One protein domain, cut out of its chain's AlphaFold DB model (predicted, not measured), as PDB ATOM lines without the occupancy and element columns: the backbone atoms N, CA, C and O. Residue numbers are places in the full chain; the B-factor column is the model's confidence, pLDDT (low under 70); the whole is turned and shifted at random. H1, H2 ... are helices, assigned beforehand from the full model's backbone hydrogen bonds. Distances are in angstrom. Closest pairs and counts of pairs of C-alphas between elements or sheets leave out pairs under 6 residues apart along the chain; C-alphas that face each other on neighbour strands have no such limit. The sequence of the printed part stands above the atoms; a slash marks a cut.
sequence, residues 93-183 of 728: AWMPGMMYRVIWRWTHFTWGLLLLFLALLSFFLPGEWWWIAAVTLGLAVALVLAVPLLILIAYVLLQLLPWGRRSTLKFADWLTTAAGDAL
ATOM      1  N   ALA A  93     102.758 137.202 206.600       89.25
ATOM      2  CA  ALA A  93     102.402 136.270 205.528       89.25
ATOM      3  C   ALA A  93     103.522 136.122 204.481       89.25
ATOM      4  O   ALA A  93     103.737 135.042 203.934       89.25
ATOM      5  N   TRP A  94     104.260 137.201 204.213       89.75
ATOM      6  CA  TRP A  94     105.362 137.211 203.250       89.75
ATOM      7  C   TRP A  94     106.688 136.688 203.825       89.75
ATOM      8  O   TRP A  94     107.508 136.099 203.110       89.75
ATOM      9  N   MET A  95     106.899 136.881 205.128       86.44
ATOM     10  CA  MET A  95     108.152 136.604 205.825       86.44
ATOM     11  C   MET A  95     108.708 135.190 205.634       86.44
ATOM     12  O   MET A  95     109.910 135.097 205.382       86.44
ATOM     13  N   PRO A  96     107.916 134.096 205.687       86.31
ATOM     14  CA  PRO A  96     108.451 132.745 205.554       86.31
ATOM     15  C   PRO A  96     109.203 132.535 204.237       86.31
ATOM     16  O   PRO A  96     110.282 131.948 204.232       86.31
ATOM     17  N   GLY A  97     108.700 133.088 203.125       86.19
ATOM     18  CA  GLY A  97     109.359 132.988 201.820       86.19
ATOM     19  C   GLY A  97     110.648 133.813 201.719       86.19
ATOM     20  O   GLY A  97     111.587 133.431 201.016       86.19
ATOM     21  N   MET A  98     110.734 134.947 202.421       83.94
ATOM     22  CA  MET A  98     111.985 135.707 202.539       83.94
ATOM     23  C   MET A  98     112.981 134.996 203.461       83.94
ATOM     24  O   MET A  98     114.126 134.785 203.063       83.94
ATOM     25  N   MET A  99     112.546 134.592 204.659       81.38
ATOM     26  CA  MET A  99     113.373 133.891 205.641       81.38
ATOM     27  C   MET A  99     113.928 132.597 205.068       81.38
ATOM     28  O   MET A  99     115.115 132.357 205.218       81.38
ATOM     29  N   TYR A 100     113.125 131.815 204.342       84.44
ATOM     30  CA  TYR A 100     113.603 130.617 203.658       84.44
ATOM     31  C   TYR A 100     114.776 130.928 202.722       84.44
ATOM     32  O   TYR A 100     115.791 130.247 202.771       84.44
ATOM     33  N   ARG A 101     114.698 132.002 201.924       83.19
ATOM     34  CA  ARG A 101     115.787 132.402 201.015       83.19
ATOM     35  C   ARG A 101     117.040 132.864 201.763       83.19
ATOM     36  O   ARG A 101     118.143 132.507 201.357       83.19
ATOM     37  N   VAL A 102     116.883 133.637 202.840       79.62
ATOM     38  CA  VAL A 102     118.010 134.098 203.671       79.62
ATOM     39  C   VAL A 102     118.663 132.921 204.396       79.62
ATOM     40  O   VAL A 102     119.875 132.741 204.291       79.62
ATOM     41  N   ILE A 103     117.859 132.084 205.059       77.81
ATOM     42  CA  ILE A 103     118.304 130.871 205.749       77.81
ATOM     43  C   ILE A 103     118.991 129.950 204.755       77.81
ATOM     44  O   ILE A 103     120.109 129.547 205.024       77.81
ATOM     45  N   TRP A 104     118.404 129.662 203.592       81.75
ATOM     46  CA  TRP A 104     119.008 128.792 202.579       81.75
ATOM     47  C   TRP A 104     120.388 129.283 202.125       81.75
ATOM     48  O   TRP A 104     121.330 128.496 202.039       81.75
ATOM     49  N   ARG A 105     120.542 130.596 201.898       75.75
ATOM     50  CA  ARG A 105     121.834 131.210 201.547       75.75
ATOM     51  C   ARG A 105     122.866 131.051 202.662       75.75
ATOM     52  O   ARG A 105     123.991 130.638 202.392       75.75
ATOM     53  N   TRP A 106     122.474 131.340 203.902       73.56
ATOM     54  CA  TRP A 106     123.340 131.162 205.069       73.56
ATOM     55  C   TRP A 106     123.736 129.711 205.247       73.56
ATOM     56  O   TRP A 106     124.910 129.409 205.382       73.56
ATOM     57  N   THR A 107     122.747 128.834 205.160       71.00
ATOM     58  CA  THR A 107     122.853 127.390 205.301       71.00
ATOM     59  C   THR A 107     123.868 126.860 204.293       71.00
ATOM     60  O   THR A 107     124.816 126.208 204.706       71.00
ATOM     61  N   HIS A 108     123.788 127.220 203.007       73.31
ATOM     62  CA  HIS A 108     124.798 126.833 202.011       73.31
ATOM     63  C   HIS A 108     126.218 127.292 202.356       73.31
ATOM     64  O   HIS A 108     127.159 126.505 202.238       73.31
ATOM     65  N   PHE A 109     126.375 128.545 202.787       70.19
ATOM     66  CA  PHE A 109     127.679 129.081 203.171       70.19
ATOM     67  C   PHE A 109     128.234 128.367 204.413       70.19
ATOM     68  O   PHE A 109     129.379 127.914 204.419       70.19
ATOM     69  N   THR A 110     127.404 128.192 205.443       69.81
ATOM     70  CA  THR A 110     127.786 127.512 206.680       69.81
ATOM     71  C   THR A 110     128.029 126.027 206.462       69.81
ATOM     72  O   THR A 110     128.984 125.516 207.023       69.81
ATOM     73  N   TRP A 111     127.246 125.333 205.625       71.50
ATOM     74  CA  TRP A 111     127.420 123.901 205.352       71.50
ATOM     75  C   TRP A 111     128.741 123.606 204.659       71.50
ATOM     76  O   TRP A 111     129.396 122.648 205.039       71.50
ATOM     77  N   GLY A 112     129.162 124.412 203.679       71.00
ATOM     78  CA  GLY A 112     130.461 124.206 203.031       71.00
ATOM     79  C   GLY A 112     131.615 124.303 204.033       71.00
ATOM     80  O   GLY A 112     132.478 123.428 204.091       71.00
ATOM     81  N   LEU A 113     131.574 125.329 204.885       67.62
ATOM     82  CA  LEU A 113     132.579 125.554 205.925       67.62
ATOM     83  C   LEU A 113     132.531 124.478 207.017       67.62
ATOM     84  O   LEU A 113     133.554 124.055 207.547       67.62
ATOM     85  N   LEU A 114     131.328 124.007 207.320       68.31
ATOM     86  CA  LEU A 114     131.062 123.004 208.330       68.31
ATOM     87  C   LEU A 114     131.472 121.599 207.899       68.31
ATOM     88  O   LEU A 114     132.083 120.878 208.680       68.31
ATOM     89  N   LEU A 115     131.163 121.210 206.662       70.44
ATOM     90  CA  LEU A 115     131.602 119.942 206.086       70.44
ATOM     91  C   LEU A 115     133.126 119.905 205.976       70.44
ATOM     92  O   LEU A 115     133.727 118.876 206.267       70.44
ATOM     93  N   LEU A 116     133.756 121.035 205.640       70.00
ATOM     94  CA  LEU A 116     135.210 121.166 205.683       70.00
ATOM     95  C   LEU A 116     135.747 121.003 207.111       70.00
ATOM     96  O   LEU A 116     136.694 120.253 207.321       70.00
ATOM     97  N   PHE A 117     135.130 121.658 208.099       70.31
ATOM     98  CA  PHE A 117     135.517 121.518 209.502       70.31
ATOM     99  C   PHE A 117     135.380 120.072 209.993       70.31
ATOM    100  O   PHE A 117     136.307 119.556 210.605       70.31
ATOM    101  N   LEU A 118     134.272 119.394 209.679       66.44
ATOM    102  CA  LEU A 118     134.071 117.980 210.001       66.44
ATOM    103  C   LEU A 118     135.098 117.078 209.326       66.44
ATOM    104  O   LEU A 118     135.632 116.184 209.977       66.44
ATOM    105  N   ALA A 119     135.383 117.310 208.043       67.50
ATOM    106  CA  ALA A 119     136.399 116.558 207.323       67.50
ATOM    107  C   ALA A 119     137.755 116.715 208.020       67.50
ATOM    108  O   ALA A 119     138.390 115.716 208.341       67.50
ATOM    109  N   LEU A 120     138.150 117.945 208.360       68.88
ATOM    110  CA  LEU A 120     139.384 118.212 209.100       68.88
ATOM    111  C   LEU A 120     139.377 117.538 210.477       68.88
ATOM    112  O   LEU A 120     140.321 116.835 210.809       68.88
ATOM    113  N   LEU A 121     138.305 117.683 211.255       65.75
ATOM    114  CA  LEU A 121     138.200 117.099 212.593       65.75
ATOM    115  C   LEU A 121     138.270 115.562 212.557       65.75
ATOM    116  O   LEU A 121     138.896 114.956 213.424       65.75
ATOM    117  N   SER A 122     137.689 114.936 211.526       65.94
ATOM    118  CA  SER A 122     137.729 113.481 211.330       65.94
ATOM    119  C   SER A 122     139.137 112.939 211.062       65.94
ATOM    120  O   SER A 122     139.405 111.783 211.374       65.94
ATOM    121  N   PHE A 123     140.055 113.770 210.552       66.94
ATOM    122  CA  PHE A 123     141.467 113.400 210.416       66.94
ATOM    123  C   PHE A 123     142.225 113.421 211.750       66.94
ATOM    124  O   PHE A 123     143.216 112.707 211.884       66.94
ATOM    125  N   PHE A 124     141.793 114.228 212.725       63.09
ATOM    126  CA  PHE A 124     142.539 114.450 213.971       63.09
ATOM    127  C   PHE A 124     141.978 113.704 215.186       63.09
ATOM    128  O   PHE A 124     142.696 113.545 216.171       63.09
ATOM    129  N   LEU A 125     140.727 113.241 215.140       66.50
ATOM    130  CA  LEU A 125     140.095 112.525 216.248       66.50
ATOM    131  C   LEU A 125     140.085 111.005 215.989       66.50
ATOM    132  O   LEU A 125     139.268 110.537 215.195       66.50
ATOM    133  N   PRO A 126     140.961 110.209 216.635       65.62
ATOM    134  CA  PRO A 126     140.941 108.754 216.508       65.62
ATOM    135  C   PRO A 126     139.722 108.128 217.205       65.62
ATOM    136  O   PRO A 126     139.263 108.608 218.240       65.62
ATOM    137  N   GLY A 127     139.244 106.992 216.690       76.56
ATOM    138  CA  GLY A 127     138.262 106.141 217.377       76.56
ATOM    139  C   GLY A 127     136.842 106.711 217.413       76.56
ATOM    140  O   GLY A 127     136.397 107.342 216.465       76.56
ATOM    141  N   GLU A 128     136.106 106.461 218.497       73.62
ATOM    142  CA  GLU A 128     134.679 106.791 218.632       73.62
ATOM    143  C   GLU A 128     134.374 108.309 218.686       73.62
ATOM    144  O   GLU A 128     133.241 108.730 218.500       73.62
ATOM    145  N   TRP A 129     135.361 109.190 218.846       68.81
ATOM    146  CA  TRP A 129     135.137 110.632 219.047       68.81
ATOM    147  C   TRP A 129     134.448 111.370 217.883       68.81
ATOM    148  O   TRP A 129     133.869 112.442 218.087       68.81
ATOM    149  N   TRP A 130     134.443 110.805 216.672       70.94
ATOM    150  CA  TRP A 130     133.734 111.400 215.535       70.94
ATOM    151  C   TRP A 130     132.212 111.438 215.741       70.94
ATOM    152  O   TRP A 130     131.573 112.370 215.251       70.94
ATOM    153  N   TRP A 131     131.613 110.491 216.482       72.62
ATOM    154  CA  TRP A 131     130.168 110.527 216.739       72.62
ATOM    155  C   TRP A 131     129.810 111.648 217.716       72.62
ATOM    156  O   TRP A 131     128.790 112.303 217.527       72.62
ATOM    157  N   ILE A 132     130.674 111.951 218.694       69.44
ATOM    158  CA  ILE A 132     130.495 113.098 219.602       69.44
ATOM    159  C   ILE A 132     130.540 114.398 218.800       69.44
ATOM    160  O   ILE A 132     129.673 115.257 218.969       69.44
ATOM    161  N   ALA A 133     131.501 114.533 217.882       67.25
ATOM    162  CA  ALA A 133     131.577 115.684 216.987       67.25
ATOM    163  C   ALA A 133     130.342 115.796 216.078       67.25
ATOM    164  O   ALA A 133     129.773 116.880 215.944       67.25
ATOM    165  N   ALA A 134     129.885 114.680 215.503       70.81
ATOM    166  CA  ALA A 134     128.694 114.632 214.663       70.81
ATOM    167  C   ALA A 134     127.412 114.981 215.440       70.81
ATOM    168  O   ALA A 134     126.586 115.736 214.934       70.81
ATOM    169  N   VAL A 135     127.254 114.495 216.677       72.94
ATOM    170  CA  VAL A 135     126.113 114.814 217.554       72.94
ATOM    171  C   VAL A 135     126.152 116.272 217.995       72.94
ATOM    172  O   VAL A 135     125.147 116.971 217.869       72.94
ATOM    173  N   THR A 136     127.307 116.758 218.456       68.12
ATOM    174  CA  THR A 136     127.504 118.168 218.832       68.12
ATOM    175  C   THR A 136     127.155 119.077 217.662       68.12
ATOM    176  O   THR A 136     126.491 120.102 217.825       68.12
ATOM    177  N   LEU A 137     127.537 118.667 216.456       68.62
ATOM    178  CA  LEU A 137     127.184 119.397 215.264       68.62
ATOM    179  C   LEU A 137     125.695 119.308 214.915       68.62
ATOM    180  O   LEU A 137     125.081 120.327 214.611       68.62
ATOM    181  N   GLY A 138     125.109 118.112 214.943       73.56
ATOM    182  CA  GLY A 138     123.679 117.925 214.710       73.56
ATOM    183  C   GLY A 138     122.853 118.811 215.641       73.56
ATOM    184  O   GLY A 138     121.914 119.465 215.193       73.56
ATOM    185  N   LEU A 139     123.278 118.932 216.903       72.50
ATOM    186  CA  LEU A 139     122.713 119.858 217.882       72.50
ATOM    187  C   LEU A 139     122.931 121.325 217.505       72.50
ATOM    188  O   LEU A 139     121.990 122.105 217.599       72.50
ATOM    189  N   ALA A 140     124.121 121.719 217.049       70.50
ATOM    190  CA  ALA A 140     124.374 123.090 216.608       70.50
ATOM    191  C   ALA A 140     123.521 123.474 215.384       70.50
ATOM    192  O   ALA A 140     122.936 124.555 215.358       70.50
ATOM    193  N   VAL A 141     123.383 122.582 214.398       71.00
ATOM    194  CA  VAL A 141     122.507 122.778 213.229       71.00
ATOM    195  C   VAL A 141     121.046 122.847 213.662       71.00
ATOM    196  O   VAL A 141     120.333 123.772 213.270       71.00
ATOM    197  N   ALA A 142     120.607 121.911 214.506       74.31
ATOM    198  CA  ALA A 142     119.263 121.923 215.067       74.31
ATOM    199  C   ALA A 142     118.999 123.224 215.831       74.31
ATOM    200  O   ALA A 142     117.931 123.798 215.665       74.31
ATOM    201  N   LEU A 143     119.969 123.742 216.589       74.19
ATOM    202  CA  LEU A 143     119.863 125.014 217.298       74.19
ATOM    203  C   LEU A 143     119.764 126.196 216.327       74.19
ATOM    204  O   LEU A 143     118.898 127.042 216.506       74.19
ATOM    205  N   VAL A 144     120.581 126.250 215.272       71.88
ATOM    206  CA  VAL A 144     120.508 127.317 214.252       71.88
ATOM    207  C   VAL A 144     119.145 127.337 213.554       71.88
ATOM    208  O   VAL A 144     118.609 128.413 213.297       71.88
ATOM    209  N   LEU A 145     118.559 126.169 213.283       75.44
ATOM    210  CA  LEU A 145     117.223 126.057 212.688       75.44
ATOM    211  C   LEU A 145     116.099 126.308 213.706       75.44
ATOM    212  O   LEU A 145     115.082 126.914 213.368       75.44
ATOM    213  N   ALA A 146     116.281 125.874 214.954       77.38
ATOM    214  CA  ALA A 146     115.296 126.012 216.018       77.38
ATOM    215  C   ALA A 146     115.240 127.435 216.571       77.38
ATOM    216  O   ALA A 146     114.158 127.892 216.901       77.38
ATOM    217  N   VAL A 147     116.356 128.165 216.657       78.88
ATOM    218  CA  VAL A 147     116.408 129.513 217.247       78.88
ATOM    219  C   VAL A 147     115.432 130.488 216.575       78.88
ATOM    220  O   VAL A 147     114.667 131.111 217.306       78.88
ATOM    221  N   PRO A 148     115.352 130.615 215.235       75.44
ATOM    222  CA  PRO A 148     114.344 131.458 214.590       75.44
ATOM    223  C   PRO A 148     112.909 131.054 214.948       75.44
ATOM    224  O   PRO A 148     112.067 131.918 215.197       75.44
ATOM    225  N   LEU A 149     112.637 129.747 215.020       77.69
ATOM    226  CA  LEU A 149     111.330 129.223 215.408       77.69
ATOM    227  C   LEU A 149     111.029 129.511 216.885       77.69
ATOM    228  O   LEU A 149     109.929 129.938 217.212       77.69
ATOM    229  N   LEU A 150     112.010 129.343 217.770       80.50
ATOM    230  CA  LEU A 150     111.912 129.654 219.192       80.50
ATOM    231  C   LEU A 150     111.722 131.153 219.420       80.50
ATOM    232  O   LEU A 150     110.924 131.519 220.270       80.50
ATOM    233  N   ILE A 151     112.379 132.019 218.642       81.25
ATOM    234  CA  ILE A 151     112.154 133.472 218.665       81.25
ATOM    235  C   ILE A 151     110.717 133.784 218.243       81.25
ATOM    236  O   ILE A 151     110.060 134.592 218.894       81.25
ATOM    237  N   LEU A 152     110.203 133.129 217.198       78.94
ATOM    238  CA  LEU A 152     108.823 133.311 216.750       78.94
ATOM    239  C   LEU A 152     107.812 132.825 217.802       78.94
ATOM    240  O   LEU A 152     106.860 133.536 218.113       78.94
ATOM    241  N   ILE A 153     108.034 131.648 218.391       82.44
ATOM    242  CA  ILE A 153     107.200 131.104 219.471       82.44
ATOM    243  C   ILE A 153     107.261 132.024 220.692       82.44
ATOM    244  O   ILE A 153     106.220 132.407 221.218       82.44
ATOM    245  N   ALA A 154     108.457 132.429 221.119       83.94
ATOM    246  CA  ALA A 154     108.651 133.352 222.232       83.94
ATOM    247  C   ALA A 154     107.960 134.691 221.966       83.94
ATOM    248  O   ALA A 154     107.320 135.227 222.862       83.94
ATOM    249  N   TYR A 155     108.018 135.202 220.737       84.56
ATOM    250  CA  TYR A 155     107.287 136.396 220.330       84.56
ATOM    251  C   TYR A 155     105.771 136.217 220.493       84.56
ATOM    252  O   TYR A 155     105.128 137.067 221.107       84.56
ATOM    253  N   VAL A 156     105.203 135.100 220.023       85.50
ATOM    254  CA  VAL A 156     103.771 134.784 220.192       85.50
ATOM    255  C   VAL A 156     103.398 134.671 221.673       85.50
ATOM    256  O   VAL A 156     102.413 135.265 222.105       85.50
ATOM    257  N   LEU A 157     104.204 133.975 222.476       86.19
ATOM    258  CA  LEU A 157     103.973 133.824 223.915       86.19
ATOM    259  C   LEU A 157     104.084 135.163 224.660       86.19
ATOM    260  O   LEU A 157     103.249 135.462 225.514       86.19
ATOM    261  N   LEU A 158     105.057 136.008 224.310       87.19
ATOM    262  CA  LEU A 158     105.219 137.343 224.890       87.19
ATOM    263  C   LEU A 158     104.025 138.257 224.582       87.19
ATOM    264  O   LEU A 158     103.718 139.127 225.396       87.19
ATOM    265  N   GLN A 159     103.307 138.053 223.472       85.94
ATOM    266  CA  GLN A 159     102.071 138.796 223.194       85.94
ATOM    267  C   GLN A 159     100.904 138.419 224.118       85.94
ATOM    268  O   GLN A 159      99.991 139.229 224.321       85.94
ATOM    269  N   LEU A 160     100.915 137.216 224.698       90.44
ATOM    270  CA  LEU A 160      99.891 136.790 225.655       90.44
ATOM    271  C   LEU A 160     100.056 137.491 227.013       90.44
ATOM    272  O   LEU A 160      99.081 137.651 227.745       90.44
ATOM    273  N   LEU A 161     101.264 137.969 227.329       92.62
ATOM    274  CA  LEU A 161     101.583 138.633 228.591       92.62
ATOM    275  C   LEU A 161     101.443 140.165 228.466       92.62
ATOM    276  O   LEU A 161     102.067 140.762 227.585       92.62
ATOM    277  N   PRO A 162     100.701 140.856 229.357       89.31
ATOM    278  CA  PRO A 162     100.483 142.305 229.261       89.31
ATOM    279  C   PRO A 162     101.769 143.145 229.212       89.31
ATOM    280  O   PRO A 162     101.831 144.151 228.508       89.31
ATOM    281  N   TRP A 163     102.810 142.730 229.939       90.50
ATOM    282  CA  TRP A 163     104.116 143.394 229.944       90.50
ATOM    283  C   TRP A 163     104.961 143.039 228.714       90.50
ATOM    284  O   TRP A 163     105.645 143.909 228.173       90.50
ATOM    285  N   GLY A 164     104.863 141.799 228.221       86.88
ATOM    286  CA  GLY A 164     105.538 141.345 227.004       86.88
ATOM    287  C   GLY A 164     105.043 142.084 225.761       86.88
ATOM    288  O   GLY A 164     105.857 142.444 224.908       86.88
ATOM    289  N   ARG A 165     103.751 142.450 225.727       88.00
ATOM    290  CA  ARG A 165     103.139 143.239 224.642       88.00
ATOM    291  C   ARG A 165     103.910 144.513 224.295       88.00
ATOM    292  O   ARG A 165     104.062 144.830 223.120       88.00
ATOM    293  N   ARG A 166     104.438 145.247 225.282       89.00
ATOM    294  CA  ARG A 166     105.205 146.485 225.018       89.00
ATOM    295  C   ARG A 166     106.501 146.203 224.254       89.00
ATOM    296  O   ARG A 166     106.848 146.950 223.341       89.00
ATOM    297  N   SER A 167     107.199 145.125 224.602       85.62
ATOM    298  CA  SER A 167     108.433 144.708 223.928       85.62
ATOM    299  C   SER A 167     108.149 144.114 222.551       85.62
ATOM    300  O   SER A 167     108.848 144.435 221.590       85.62
ATOM    301  N   THR A 168     107.086 143.313 222.419       85.81
ATOM    302  CA  THR A 168     106.682 142.764 221.121       85.81
ATOM    303  C   THR A 168     106.232 143.854 220.164       85.81
ATOM    304  O   THR A 168     106.465 143.705 218.979       85.81
ATOM    305  N   LEU A 169     105.653 144.965 220.640       86.81
ATOM    306  CA  LEU A 169     105.321 146.104 219.779       86.81
ATOM    307  C   LEU A 169     106.570 146.742 219.165       86.81
ATOM    308  O   LEU A 169     106.568 147.011 217.973       86.81
ATOM    309  N   LYS A 170     107.654 146.919 219.933       86.19
ATOM    310  CA  LYS A 170     108.930 147.423 219.391       86.19
ATOM    311  C   LYS A 170     109.532 146.466 218.363       86.19
ATOM    312  O   LYS A 170     110.023 146.903 217.330       86.19
ATOM    313  N   PHE A 171     109.484 145.164 218.642       83.75
ATOM    314  CA  PHE A 171     109.960 144.156 217.698       83.75
ATOM    315  C   PHE A 171     109.087 144.096 216.440       83.75
ATOM    316  O   PHE A 171     109.615 144.069 215.338       83.75
ATOM    317  N   ALA A 172     107.762 144.117 216.593       85.06
ATOM    318  CA  ALA A 172     106.807 144.145 215.493       85.06
ATOM    319  C   ALA A 172     107.009 145.379 214.620       85.06
ATOM    320  O   ALA A 172     106.990 145.271 213.403       85.06
ATOM    321  N   ASP A 173     107.226 146.534 215.235       85.88
ATOM    322  CA  ASP A 173     107.513 147.792 214.564       85.88
ATOM    323  C   ASP A 173     108.839 147.732 213.792       85.88
ATOM    324  O   ASP A 173     108.861 148.036 212.600       85.88
ATOM    325  N   TRP A 174     109.911 147.227 214.410       85.25
ATOM    326  CA  TRP A 174     111.182 146.974 213.723       85.25
ATOM    327  C   TRP A 174     111.019 146.009 212.541       85.25
ATOM    328  O   TRP A 174     111.529 146.262 211.455       85.25
ATOM    329  N   LEU A 175     110.266 144.925 212.734       81.75
ATOM    330  CA  LEU A 175     110.028 143.898 211.725       81.75
ATOM    331  C   LEU A 175     109.185 144.430 210.561       81.75
ATOM    332  O   LEU A 175     109.509 144.195 209.400       81.75
ATOM    333  N   THR A 176     108.122 145.170 210.877       84.81
ATOM    334  CA  THR A 176     107.234 145.814 209.900       84.81
ATOM    335  C   THR A 176     107.985 146.879 209.123       84.81
ATOM    336  O   THR A 176     107.765 147.018 207.933       84.81
ATOM    337  N   THR A 177     108.916 147.574 209.764       82.88
ATOM    338  CA  THR A 177     109.801 148.521 209.093       82.88
ATOM    339  C   THR A 177     110.770 147.785 208.165       82.88
ATOM    340  O   THR A 177     110.673 147.880 206.950       82.88
ATOM    341  N   ALA A 178     111.667 146.960 208.708       80.12
ATOM    342  CA  ALA A 178     112.756 146.370 207.931       80.12
ATOM    343  C   ALA A 178     112.263 145.432 206.813       80.12
ATOM    344  O   ALA A 178     112.759 145.478 205.686       80.12
ATOM    345  N   ALA A 179     111.288 144.568 207.116       86.88
ATOM    346  CA  ALA A 179     110.746 143.613 206.153       86.88
ATOM    347  C   ALA A 179     109.554 144.172 205.364       86.88
ATOM    348  O   ALA A 179     109.318 143.737 204.235       86.88
ATOM    349  N   GLY A 180     108.792 145.114 205.927       88.75
ATOM    350  CA  GLY A 180     107.645 145.693 205.235       88.75
ATOM    351  C   GLY A 180     108.046 146.591 204.076       88.75
ATOM    352  O   GLY A 180     107.378 146.542 203.048       88.75
ATOM    353  N   ASP A 181     109.163 147.308 204.163       90.50
ATOM    354  CA  ASP A 181     109.655 148.133 203.051       90.50
ATOM    355  C   ASP A 181     110.019 147.266 201.837       90.50
ATOM    356  O   ASP A 181     109.577 147.516 200.714       90.50
ATOM    357  N   ALA A 182     110.712 146.150 202.082       91.25
ATOM    358  CA  ALA A 182     111.012 145.136 201.074       91.25
ATOM    359  C   ALA A 182     109.740 144.548 200.441       91.25
ATOM    360  O   ALA A 182     109.685 144.328 199.225       91.25
ATOM    361  N   LEU A 183     108.712 144.286 201.254       92.69
ATOM    362  CA  LEU A 183     107.415 143.832 200.764       92.69
ATOM    363  C   LEU A 183     106.743 144.908 199.905       92.69
ATOM    364  O   LEU A 183     106.235 144.584 198.832       92.69
TER     365      LEU A 183
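This is residues 93 to 183 of the 728 residues of an uncharacterized protein of Cryobacterium sp. MDB1-5 (UniProt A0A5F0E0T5). Two long helices, H1 and H2, form an open helical hairpin, touching near their link and spread apart beyond it; H3 stands across the wide end, making a long, flat three-sided frame. The printed part has 91 residues with three named helices, H1, H2, H3 in chain order, and is all helix. It is only just loose, close to extended, with a radius of gyration of the C-alphas of 18.3 A; the spans are 53 by 29 by 16 A.

H1, residues 93 to 124, is 46.5 A long from C-alpha 93 at (102.402, 136.270, 205.528); it has a kink of 29 degrees near residue 109. H2, residues 129 to 160, is 44.4 A long, with a kink of 42 degrees near residue 147. H3, residues 164 to 183, is 26.4 A long and ends at C-alpha 183 (107.415, 143.832, 200.764).

H1 touches H2 with residues 118 to 122 alone, at a shallow tilt of 20 degrees, opposite ways; the closest C-alphas, of Ser 122 and Trp 130, are 6.2 A apart. H2 touches H3 with residues 155 to 159 alone, about perpendicular at 77 degrees; the closest C-alphas, of Leu 158 and Gly 164, are 4.5 A apart. H1 and H3 are close but not clearly touching; their closest C-alphas, of Trp 94 and Leu 183, are 7.4 A apart. O i to N i+4 pairs within hydrogen-bond range number 25 of 28 in H1, 25 of 28 in H2 and 14 of 16 in H3.

The C-alphas farthest apart, of Pro 126 and Pro 162, are 54.1 A apart. The printed part has no cut, and both links are tight. Mean pLDDT of the printed part is 78.3; 17 residues are under 70, among them residues 118 to 126.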